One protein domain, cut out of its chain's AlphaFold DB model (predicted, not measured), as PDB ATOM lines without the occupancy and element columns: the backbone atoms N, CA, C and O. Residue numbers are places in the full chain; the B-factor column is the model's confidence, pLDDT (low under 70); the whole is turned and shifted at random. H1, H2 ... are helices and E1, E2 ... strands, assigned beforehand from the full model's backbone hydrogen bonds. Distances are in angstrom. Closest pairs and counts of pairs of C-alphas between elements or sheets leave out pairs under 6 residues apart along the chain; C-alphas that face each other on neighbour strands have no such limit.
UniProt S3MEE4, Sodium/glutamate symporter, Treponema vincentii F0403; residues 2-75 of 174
ATOM      1  N   GLU A   2      15.414  25.767  26.791       57.34
ATOM      2  CA  GLU A   2      16.342  26.898  26.701       57.34
ATOM      3  C   GLU A   2      15.786  27.927  25.708       57.34
ATOM      4  O   GLU A   2      15.475  27.579  24.569       57.34
ATOM      5  N   ARG A   3      15.565  29.164  26.161       59.19
ATOM      6  CA  ARG A   3      15.058  30.247  25.312       59.19
ATOM      7  C   ARG A   3      16.223  30.955  24.642       59.19
ATOM      8  O   ARG A   3      17.230  31.242  25.284       59.19
ATOM      9  N   ILE A   4      16.076  31.266  23.359       71.62
ATOM     10  CA  ILE A   4      17.074  32.049  22.633       71.62
ATOM     11  C   ILE A   4      16.847  33.526  22.974       71.62
ATOM     12  O   ILE A   4      15.864  34.128  22.534       71.62
ATOM     13  N   VAL A   5      17.759  34.096  23.766       75.00
ATOM     14  CA  VAL A   5      17.750  35.519  24.128       75.00
ATOM     15  C   VAL A   5      18.460  36.317  23.039       75.00
ATOM     16  O   VAL A   5      19.682  36.246  22.896       75.00
ATOM     17  N   LEU A   6      17.700  37.098  22.276       75.44
ATOM     18  CA  LEU A   6      18.237  38.022  21.281       75.44
ATOM     19  C   LEU A   6      18.378  39.403  21.913       75.44
ATOM     20  O   LEU A   6      17.387  40.081  22.183       75.44
ATOM     21  N   LYS A   7      19.624  39.820  22.142       78.56
ATOM     22  CA  LYS A   7      19.936  41.176  22.599       78.56
ATOM     23  C   LYS A   7      19.984  42.109  21.400       78.56
ATOM     24  O   LYS A   7      20.871  41.980  20.564       78.56
ATOM     25  N   LEU A   8      19.046  43.042  21.349       80.06
ATOM     26  CA  LEU A   8      18.974  44.072  20.323       80.06
ATOM     27  C   LEU A   8      19.587  45.349  20.887       80.06
ATOM     28  O   LEU A   8      19.109  45.905  21.882       80.06
ATOM     29  N   GLY A   9      20.656  45.812  20.248       83.44
ATOM     30  CA  GLY A   9      21.306  47.064  20.588       83.44
ATOM     31  C   GLY A   9      20.424  48.277  20.286       83.44
ATOM     32  O   GLY A   9      19.312  48.183  19.756       83.44
ATOM     33  N   MET A  10      20.951  49.457  20.610       82.56
ATOM     34  CA  MET A  10      20.274  50.741  20.411       82.56
ATOM     35  C   MET A  10      19.763  50.928  18.972       82.56
ATOM     36  O   MET A  10      18.597  51.268  18.775       82.56
ATOM     37  N   PHE A  11      20.619  50.698  17.971       85.88
ATOM     38  CA  PHE A  11      20.279  50.910  16.558       85.88
ATOM     39  C   PHE A  11      19.226  49.920  16.055       85.88
ATOM     40  O   PHE A  11      18.316  50.311  15.329       85.88
ATOM     41  N   GLU A  12      19.308  48.659  16.475       87.00
ATOM     42  CA  GLU A  12      18.339  47.624  16.105       87.00
ATOM     43  C   GLU A  12      16.975  47.900  16.744       87.00
ATOM     44  O   GLU A  12      15.948  47.820  16.074       87.00
ATOM     45  N   THR A  13      16.963  48.321  18.011       86.44
ATOM     46  CA  THR A  13      15.745  48.747  18.713       86.44
ATOM     47  C   THR A  13      15.087  49.938  18.007       86.44
ATOM     48  O   THR A  13      13.871  49.956  17.813       86.44
ATOM     49  N   LEU A  14      15.887  50.911  17.557       87.19
ATOM     50  CA  LEU A  14      15.416  52.055  16.771       87.19
ATOM     51  C   LEU A  14      14.843  51.630  15.416       87.19
ATOM     52  O   LEU A  14      13.765  52.085  15.037       87.19
ATOM     53  N   MET A  15      15.528  50.731  14.708       89.62
ATOM     54  CA  MET A  15      15.057  50.182  13.438       89.62
ATOM     55  C   MET A  15      13.696  49.496  13.609       89.62
ATOM     56  O   MET A  15      12.764  49.781  12.856       89.62
ATOM     57  N   VAL A  16      13.551  48.648  14.631       89.12
ATOM     58  CA  VAL A  16      12.283  47.977  14.953       89.12
ATOM     59  C   VAL A  16      11.190  48.995  15.285       89.12
ATOM     60  O   VAL A  16      10.073  48.866  14.784       89.12
ATOM     61  N   ALA A  17      11.503  50.038  16.058       88.69
ATOM     62  CA  ALA A  17      10.549  51.099  16.380       88.69
ATOM     63  C   ALA A  17      10.060  51.845  15.125       88.69
ATOM     64  O   ALA A  17       8.860  52.082  14.976       88.69
ATOM     65  N   VAL A  18      10.960  52.168  14.191       90.81
ATOM     66  CA  VAL A  18      10.607  52.820  12.919       90.81
ATOM     67  C   VAL A  18       9.727  51.910  12.061       90.81
ATOM     68  O   VAL A  18       8.688  52.353  11.569       90.81
ATOM     69  N   ILE A  19      10.083  50.628  11.926       92.94
ATOM     70  CA  ILE A  19       9.269  49.645  11.195       92.94
ATOM     71  C   ILE A  19       7.875  49.534  11.824       92.94
ATOM     72  O   ILE A  19       6.874  49.565  11.106       92.94
ATOM     73  N   ALA A  20       7.789  49.471  13.154       92.44
ATOM     74  CA  ALA A  20       6.515  49.417  13.862       92.44
ATOM     75  C   ALA A  20       5.642  50.646  13.557       92.44
ATOM     76  O   ALA A  20       4.443  50.491  13.329       92.44
ATOM     77  N   ILE A  21       6.218  51.851  13.475       92.69
ATOM     78  CA  ILE A  21       5.478  53.069  13.102       92.69
ATOM     79  C   ILE A  21       4.899  52.953  11.687       92.69
ATOM     80  O   ILE A  21       3.706  53.203  11.513       92.69
ATOM     81  N   TYR A  22       5.697  52.529  10.701       93.56
ATOM     82  CA  TYR A  22       5.223  52.355   9.322       93.56
ATOM     83  C   TYR A  22       4.113  51.303   9.217       93.56
ATOM     84  O   TYR A  22       3.104  51.523   8.543       93.56
ATOM     85  N   VAL A  23       4.251  50.182   9.929       93.25
ATOM     86  CA  VAL A  23       3.200  49.155  10.013       93.25
ATOM     87  C   VAL A  23       1.934  49.724  10.661       93.25
ATOM     88  O   VAL A  23       0.827  49.499  10.169       93.25
ATOM     89  N   GLY A  24       2.080  50.505  11.733       91.62
ATOM     90  CA  GLY A  24       0.968  51.177  12.400       91.62
ATOM     91  C   GLY A  24       0.252  52.184  11.499       91.62
ATOM     92  O   GLY A  24      -0.976  52.266  11.522       91.62
ATOM     93  N   GLU A  25       0.992  52.915  10.666       91.69
ATOM     94  CA  GLU A  25       0.431  53.844   9.685       91.69
ATOM     95  C   GLU A  25      -0.318  53.108   8.569       91.69
ATOM     96  O   GLU A  25      -1.460  53.461   8.254       91.69
ATOM     97  N   PHE A  26       0.263  52.031   8.035       92.06
ATOM     98  CA  PHE A  26      -0.407  51.164   7.065       92.06
ATOM     99  C   PHE A  26      -1.732  50.618   7.619       92.06
ATOM    100  O   PHE A  26      -2.770  50.688   6.952       92.06
ATOM    101  N   LEU A  27      -1.729  50.142   8.867       89.12
ATOM    102  CA  LEU A  27      -2.923  49.599   9.513       89.12
ATOM    103  C   LEU A  27      -3.971  50.683   9.801       89.12
ATOM    104  O   LEU A  27      -5.166  50.469   9.578       89.12
ATOM    105  N   ARG A  28      -3.536  51.879  10.214       89.81
ATOM    106  CA  ARG A  28      -4.410  53.046  10.415       89.81
ATOM    107  C   ARG A  28      -5.083  53.500   9.116       89.81
ATOM    108  O   ARG A  28      -6.226  53.947   9.160       89.81
ATOM    109  N   ASN A  29      -4.403  53.374   7.977       87.81
ATOM    110  CA  ASN A  29      -4.961  53.707   6.664       87.81
ATOM    111  C   ASN A  29      -5.969  52.659   6.167       87.81
ATOM    112  O   ASN A  29      -6.919  53.011   5.469       87.81
ATOM    113  N   LYS A  30      -5.800  51.388   6.550       90.06
ATOM    114  CA  LYS A  30      -6.749  50.307   6.235       90.06
ATOM    115  C   LYS A  30      -7.987  50.317   7.135       90.06
ATOM    116  O   LYS A  30      -9.075  50.013   6.653       90.06
ATOM    117  N   ILE A  31      -7.838  50.648   8.419       89.94
ATOM    118  CA  ILE A  31      -8.924  50.579   9.405       89.94
ATOM    119  C   ILE A  31      -9.352  52.002   9.813       89.94
ATOM    120  O   ILE A  31      -8.743  52.601  10.705       89.94
ATOM    121  N   PRO A  32     -10.438  52.554   9.239       82.00
ATOM    122  CA  PRO A  32     -10.853  53.939   9.486       82.00
ATOM    123  C   PRO A  32     -11.257  54.207  10.944       82.00
ATOM    124  O   PRO A  32     -11.209  55.350  11.395       82.00
ATOM    125  N   VAL A  33     -11.594  53.163  11.710       87.19
ATOM    126  CA  VAL A  33     -11.875  53.251  13.153       87.19
ATOM    127  C   VAL A  33     -10.658  53.766  13.933       87.19
ATOM    128  O   VAL A  33     -10.807  54.624  14.800       87.19
ATOM    129  N   LEU A  34      -9.440  53.336  13.581       82.31
ATOM    130  CA  LEU A  34      -8.208  53.787  14.246       82.31
ATOM    131  C   LEU A  34      -7.954  55.277  13.990       82.31
ATOM    132  O   LEU A  34      -7.477  56.002  14.864       82.31
ATOM    133  N   LYS A  35      -8.317  55.755  12.795       79.31
ATOM    134  CA  LYS A  35      -8.262  57.178  12.453       79.31
ATOM    135  C   LYS A  35      -9.355  57.976  13.172       79.31
ATOM    136  O   LYS A  35      -9.066  59.076  13.633       79.31
ATOM    137  N   LYS A  36     -10.559  57.409  13.321       84.44
ATOM    138  CA  LYS A  36     -11.704  58.025  14.014       84.44
ATOM    139  C   LYS A  36     -11.432  58.296  15.500       84.44
ATOM    140  O   LYS A  36     -11.860  59.331  15.995       84.44
ATOM    141  N   TYR A  37     -10.699  57.415  16.185       85.69
ATOM    142  CA  TYR A  37     -10.317  57.577  17.600       85.69
ATOM    143  C   TYR A  37      -8.955  58.259  17.812       85.69
ATOM    144  O   TYR A  37      -8.399  58.195  18.905       85.69
ATOM    145  N   CYS A  38      -8.401  58.907  16.781       81.81
ATOM    146  CA  CYS A  38      -7.129  59.635  16.857       81.81
ATOM    147  C   CYS A  38      -5.949  58.802  17.393       81.81
ATOM    148  O   CYS A  38      -5.014  59.366  17.961       81.81
ATOM    149  N   LEU A  39      -5.953  57.478  17.188       86.31
ATOM    150  CA  LEU A  39      -4.860  56.618  17.636       86.31
ATOM    151  C   LEU A  39      -3.596  56.906  16.804       86.31
ATOM    152  O   LEU A  39      -3.634  56.766  15.573       86.31
ATOM    153  N   PRO A  40      -2.477  57.317  17.435       86.69
ATOM    154  CA  PRO A  40      -1.219  57.532  16.731       86.69
ATOM    155  C   PRO A  40      -0.690  56.229  16.126       86.69
ATOM    156  O   PRO A  40      -0.821  55.162  16.727       86.69
ATOM    157  N   ALA A  41      -0.018  56.319  14.974       88.12
ATOM    158  CA  ALA A  41       0.587  55.161  14.307       88.12
ATOM    159  C   ALA A  41       1.564  54.403  15.226       88.12
ATOM    160  O   ALA A  41       1.535  53.177  15.269       88.12
ATOM    161  N   ALA A  42       2.347  55.129  16.033       88.19
ATOM    162  CA  ALA A  42       3.263  54.543  17.012       88.19
ATOM    163  C   ALA A  42       2.555  53.656  18.053       88.19
ATOM    164  O   ALA A  42       3.074  52.603  18.409       88.19
ATOM    165  N   VAL A  43       1.352  54.037  18.507       89.06
ATOM    166  CA  VAL A  43       0.582  53.248  19.486       89.06
ATOM    167  C   VAL A  43       0.028  51.988  18.829       89.06
ATOM    168  O   VAL A  43       0.148  50.902  19.384       89.06
ATOM    169  N   VAL A  44      -0.534  52.112  17.625       91.81
ATOM    170  CA  VAL A  44      -1.087  50.975  16.873       91.81
ATOM    171  C   VAL A  44       0.006  49.958  16.541       91.81
ATOM    172  O   VAL A  44      -0.130  48.775  16.850       91.81
ATOM    173  N   GLY A  45       1.107  50.425  15.952       90.75
ATOM    174  CA  GLY A  45       2.242  49.590  15.575       90.75
ATOM    175  C   GLY A  45       2.944  48.967  16.776       90.75
ATOM    176  O   GLY A  45       3.208  47.768  16.776       90.75
ATOM    177  N   GLY A  46       3.175  49.755  17.832       90.62
ATOM    178  CA  GLY A  46       3.769  49.276  19.079       90.62
ATOM    179  C   GLY A  46       2.902  48.234  19.788       90.62
ATOM    180  O   GLY A  46       3.426  47.226  20.248       90.62
ATOM    181  N   THR A  47       1.579  48.419  19.816       90.62
ATOM    182  CA  THR A  47       0.657  47.435  20.413       90.62
ATOM    183  C   THR A  47       0.656  46.130  19.622       90.62
ATOM    184  O   THR A  47       0.734  45.056  20.212       90.62
ATOM    185  N   LEU A  48       0.625  46.203  18.288       91.81
ATOM    186  CA  LEU A  48       0.721  45.016  17.438       91.81
ATOM    187  C   LEU A  48       2.050  44.279  17.665       91.81
ATOM    188  O   LEU A  48       2.060  43.063  17.846       91.81
ATOM    189  N   PHE A  49       3.158  45.019  17.712       90.31
ATOM    190  CA  PHE A  49       4.479  44.464  17.985       90.31
ATOM    191  C   PHE A  49       4.569  43.810  19.372       90.31
ATOM    192  O   PHE A  49       5.126  42.719  19.505       90.31
ATOM    193  N   ALA A  50       3.981  44.435  20.394       88.94
ATOM    194  CA  ALA A  50       3.927  43.892  21.747       88.94
ATOM    195  C   ALA A  50       3.115  42.591  21.809       88.94
ATOM    196  O   ALA A  50       3.549  41.640  22.452       88.94
ATOM    197  N   LEU A  51       1.980  42.510  21.105       90.69
ATOM    198  CA  LEU A  51       1.176  41.285  21.024       90.69
ATOM    199  C   LEU A  51       1.926  40.148  20.324       90.69
ATOM    200  O   LEU A  51       1.908  39.018  20.805       90.69
ATOM    201  N   ILE A  52       2.620  40.442  19.222       88.50
ATOM    202  CA  ILE A  52       3.454  39.457  18.520       88.50
ATOM    203  C   ILE A  52       4.579  38.977  19.442       88.50
ATOM    204  O   ILE A  52       4.764  37.775  19.612       88.50
ATOM    205  N   SER A  53       5.285  39.905  20.090       84.75
ATOM    206  CA  SER A  53       6.368  39.582  21.024       84.75
ATOM    207  C   SER A  53       5.868  38.739  22.201       84.75
ATOM    208  O   SER A  53       6.522  37.774  22.589       84.75
ATOM    209  N   LEU A  54       4.676  39.040  22.725       86.00
ATOM    210  CA  LEU A  54       4.034  38.269  23.789       86.00
ATOM    211  C   LEU A  54       3.671  36.846  23.340       86.00
ATOM    212  O   LEU A  54       3.877  35.898  24.095       86.00
ATOM    213  N   LEU A  55       3.162  36.678  22.115       86.19
ATOM    214  CA  LEU A  55       2.878  35.356  21.549       86.19
ATOM    215  C   LEU A  55       4.165  34.539  21.379       86.19
ATOM    216  O   LEU A  55       4.212  33.388  21.806       86.19
ATOM    217  N   LEU A  56       5.225  35.134  20.825       82.00
ATOM    218  CA  LEU A  56       6.527  34.472  20.668       82.00
ATOM    219  C   LEU A  56       7.127  34.061  22.019       82.00
ATOM    220  O   LEU A  56       7.668  32.957  22.142       82.00
ATOM    221  N   TYR A  57       6.972  34.915  23.033       80.50
ATOM    222  CA  TYR A  57       7.367  34.620  24.406       80.50
ATOM    223  C   TYR A  57       6.556  33.452  24.994       80.50
ATOM    224  O   TYR A  57       7.128  32.520  25.561       80.50
ATOM    225  N   SER A  58       5.230  33.445  24.802       80.06
ATOM    226  CA  SER A  58       4.343  32.385  25.305       80.06
ATOM    227  C   SER A  58       4.634  31.011  24.693       80.06
ATOM    228  O   SER A  58       4.381  29.994  25.338       80.06
ATOM    229  N   VAL A  59       5.164  30.967  23.467       80.81
ATOM    230  CA  VAL A  59       5.516  29.724  22.757       80.81
ATOM    231  C   VAL A  59       6.973  29.293  23.043       80.81
ATOM    232  O   VAL A  59       7.413  28.257  22.559       80.81
ATOM    233  N   ASN A  60       7.716  30.017  23.896       74.38
ATOM    234  CA  ASN A  60       9.117  29.741  24.276       74.38
ATOM    235  C   ASN A  60      10.126  29.735  23.106       74.38
ATOM    236  O   ASN A  60      11.142  29.047  23.183       74.38
ATOM    237  N   ILE A  61       9.881  30.498  22.035       68.62
ATOM    238  CA  ILE A  61      10.759  30.489  20.847       68.62
ATOM    239  C   ILE A  61      11.863  31.556  20.952       68.62
ATOM    240  O   ILE A  61      13.042  31.233  20.841       68.62
ATOM    241  N   PHE A  62      11.493  32.819  21.190       68.50
ATOM    242  CA  PHE A  62      12.421  33.954  21.241       68.50
ATOM    243  C   PHE A  62      12.136  34.863  22.433       68.50
ATOM    244  O   PHE A  62      10.981  35.138  22.759       68.50
ATOM    245  N   GLU A  63      13.206  35.378  23.028       68.38
ATOM    246  CA  GLU A  63      13.183  36.360  24.107       68.38
ATOM    247  C   GLU A  63      13.924  37.610  23.615       68.38
ATOM    248  O   GLU A  63      15.145  37.612  23.453       68.38
ATOM    249  N   LEU A  64      13.161  38.639  23.235       73.75
ATOM    250  CA  LEU A  64      13.692  39.864  22.634       73.75
ATOM    251  C   LEU A  64      14.068  40.852  23.741       73.75
ATOM    252  O   LEU A  64      13.196  41.482  24.341       73.75
ATOM    253  N   ASN A  65      15.364  41.008  23.988       75.25
ATOM    254  CA  ASN A  65      15.875  41.914  25.005       75.25
ATOM    255  C   ASN A  65      16.356  43.208  24.331       75.25
ATOM    256  O   ASN A  65      17.403  43.238  23.683       75.25
ATOM    257  N   PHE A  66      15.556  44.268  24.435       78.25
ATOM    258  CA  PHE A  66      15.837  45.560  23.804       78.25
ATOM    259  C   PHE A  66      16.603  46.483  24.746       78.25
ATOM    260  O   PHE A  66      16.201  46.668  25.899       78.25
ATOM    261  N   ASP A  67      17.614  47.185  24.238       74.75
ATOM    262  CA  ASP A  67      18.179  48.344  24.937       74.75
ATOM    263  C   ASP A  67      17.285  49.591  24.768       74.75
ATOM    264  O   ASP A  67      17.625  50.579  24.111       74.75
ATOM    265  N   TYR A  68      16.088  49.534  25.358       74.69
ATOM    266  CA  TYR A  68      15.101  50.617  25.295       74.69
ATOM    267  C   TYR A  68      15.436  51.785  26.231       74.69
ATOM    268  O   TYR A  68      14.961  52.901  26.023       74.69
ATOM    269  N   LYS A  69      16.237  51.555  27.281       75.81
ATOM    270  CA  LYS A  69      16.537  52.575  28.300       75.81
ATOM    271  C   LYS A  69      17.334  53.724  27.704       75.81
ATOM    272  O   LYS A  69      16.954  54.881  27.879       75.81
ATOM    273  N   THR A  70      18.394  53.395  26.973       78.44
ATOM    274  CA  THR A  70      19.285  54.398  26.392       78.44
ATOM    275  C   THR A  70      18.565  55.203  25.307       78.44
ATOM    276  O   THR A  70      18.633  56.431  25.297       78.44
ATOM    277  N   VAL A  71      17.783  54.530  24.455       80.88
ATOM    278  CA  VAL A  71      16.956  55.168  23.415       80.88
ATOM    279  C   VAL A  71      15.915  56.112  24.029       80.88
ATOM    280  O   VAL A  71      15.841  57.283  23.651       80.88
ATOM    281  N   ASN A  72      15.137  55.640  25.008       82.50
ATOM    282  CA  ASN A  72      14.075  56.438  25.624       82.50
ATOM    283  C   ASN A  72      14.628  57.665  26.348       82.50
ATOM    284  O   ASN A  72      14.061  58.748  26.222       82.50
ATOM    285  N   GLN A  73      15.744  57.524  27.069       82.75
ATOM    286  CA  GLN A  73      16.364  58.646  27.769       82.75
ATOM    287  C   GLN A  73      16.798  59.749  26.797       82.75
ATOM    288  O   GLN A  73      16.514  60.920  27.049       82.75
ATOM    289  N   LEU A  74      17.422  59.392  25.669       86.25
ATOM    290  CA  LEU A  74      17.809  60.363  24.642       86.25
ATOM    291  C   LEU A  74      16.589  61.113  24.086       86.25
ATOM    292  O   LEU A  74      16.600  62.345  24.030       86.25
ATOM    293  N   PHE A  75      15.518  60.396  23.734       85.31
ATOM    294  CA  PHE A  75      14.310  61.019  23.186       85.31
ATOM    295  C   PHE A  75      13.526  61.842  24.211       85.31
ATOM    296  O   PHE A  75      12.993  62.889  23.849       85.31
TER     297      PHE A  75
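This is residues 2 to 75 of the 174 residues of the protein "Sodium/glutamate symporter" of Treponema vincentii F0403 (UniProt S3MEE4). Two long helices, H1 and H3, meet as a V, and a parallel pair of strands, E1 and E2, spans its open side, making a flat triangle; H2 sits beyond the tip, H4 at the corner where H1 begins. The 74 printed residues, mostly helix, run E1, H1, H2, H3, E2, H4: a strand-helix-strand unit, parallel neighbour strands with H1, H2 and H3 between, then H4. It is only just loose, close to compact (radius of gyration of the C-alphas 13.9 A), spanning 43 by 32 by 14 A.

E1, residues 4 to 8, begins at C-alpha 4 (17.074, 32.049, 22.633). H1 is residues 10 to 30, 30.5 A; H2, 32 to 36; H3, 41 to 58, 25.6 A; E2, 62 to 66; H4, 68 to 75, ends at C-alpha 75 (14.310, 61.019, 23.186).

The hub H1 touches residues 41 to 49 of H3 alone, opposite ways at a steep tilt of 67 degrees, only just short of about perpendicular; the closest C-alphas, Gly 24 and Gly 45, are 3.8 A apart. Residues 10 to 14 of H1 alone touch H4, about perpendicular at 77 degrees; closest C-alphas Met 10 and Val 71, 6.3 A. H1 and H2 only just touch, only at the corner, with 3 pairs of C-alphas within 8 A; closest Arg 28 and Leu 34, 5.4 A. Between E1 and E2, N 6 and O 63 are 2.9 A apart, within hydrogen-bond range. In H1, H2, H3 and H4 every O i to N i+4 pair is within range.

The farthest C-alphas, Glu 2 and Lys 36, are 43.8 A apart. The printed part has no cut; its links are tight. Residues 2 to 3 and 61 to 63 have pLDDT under 70.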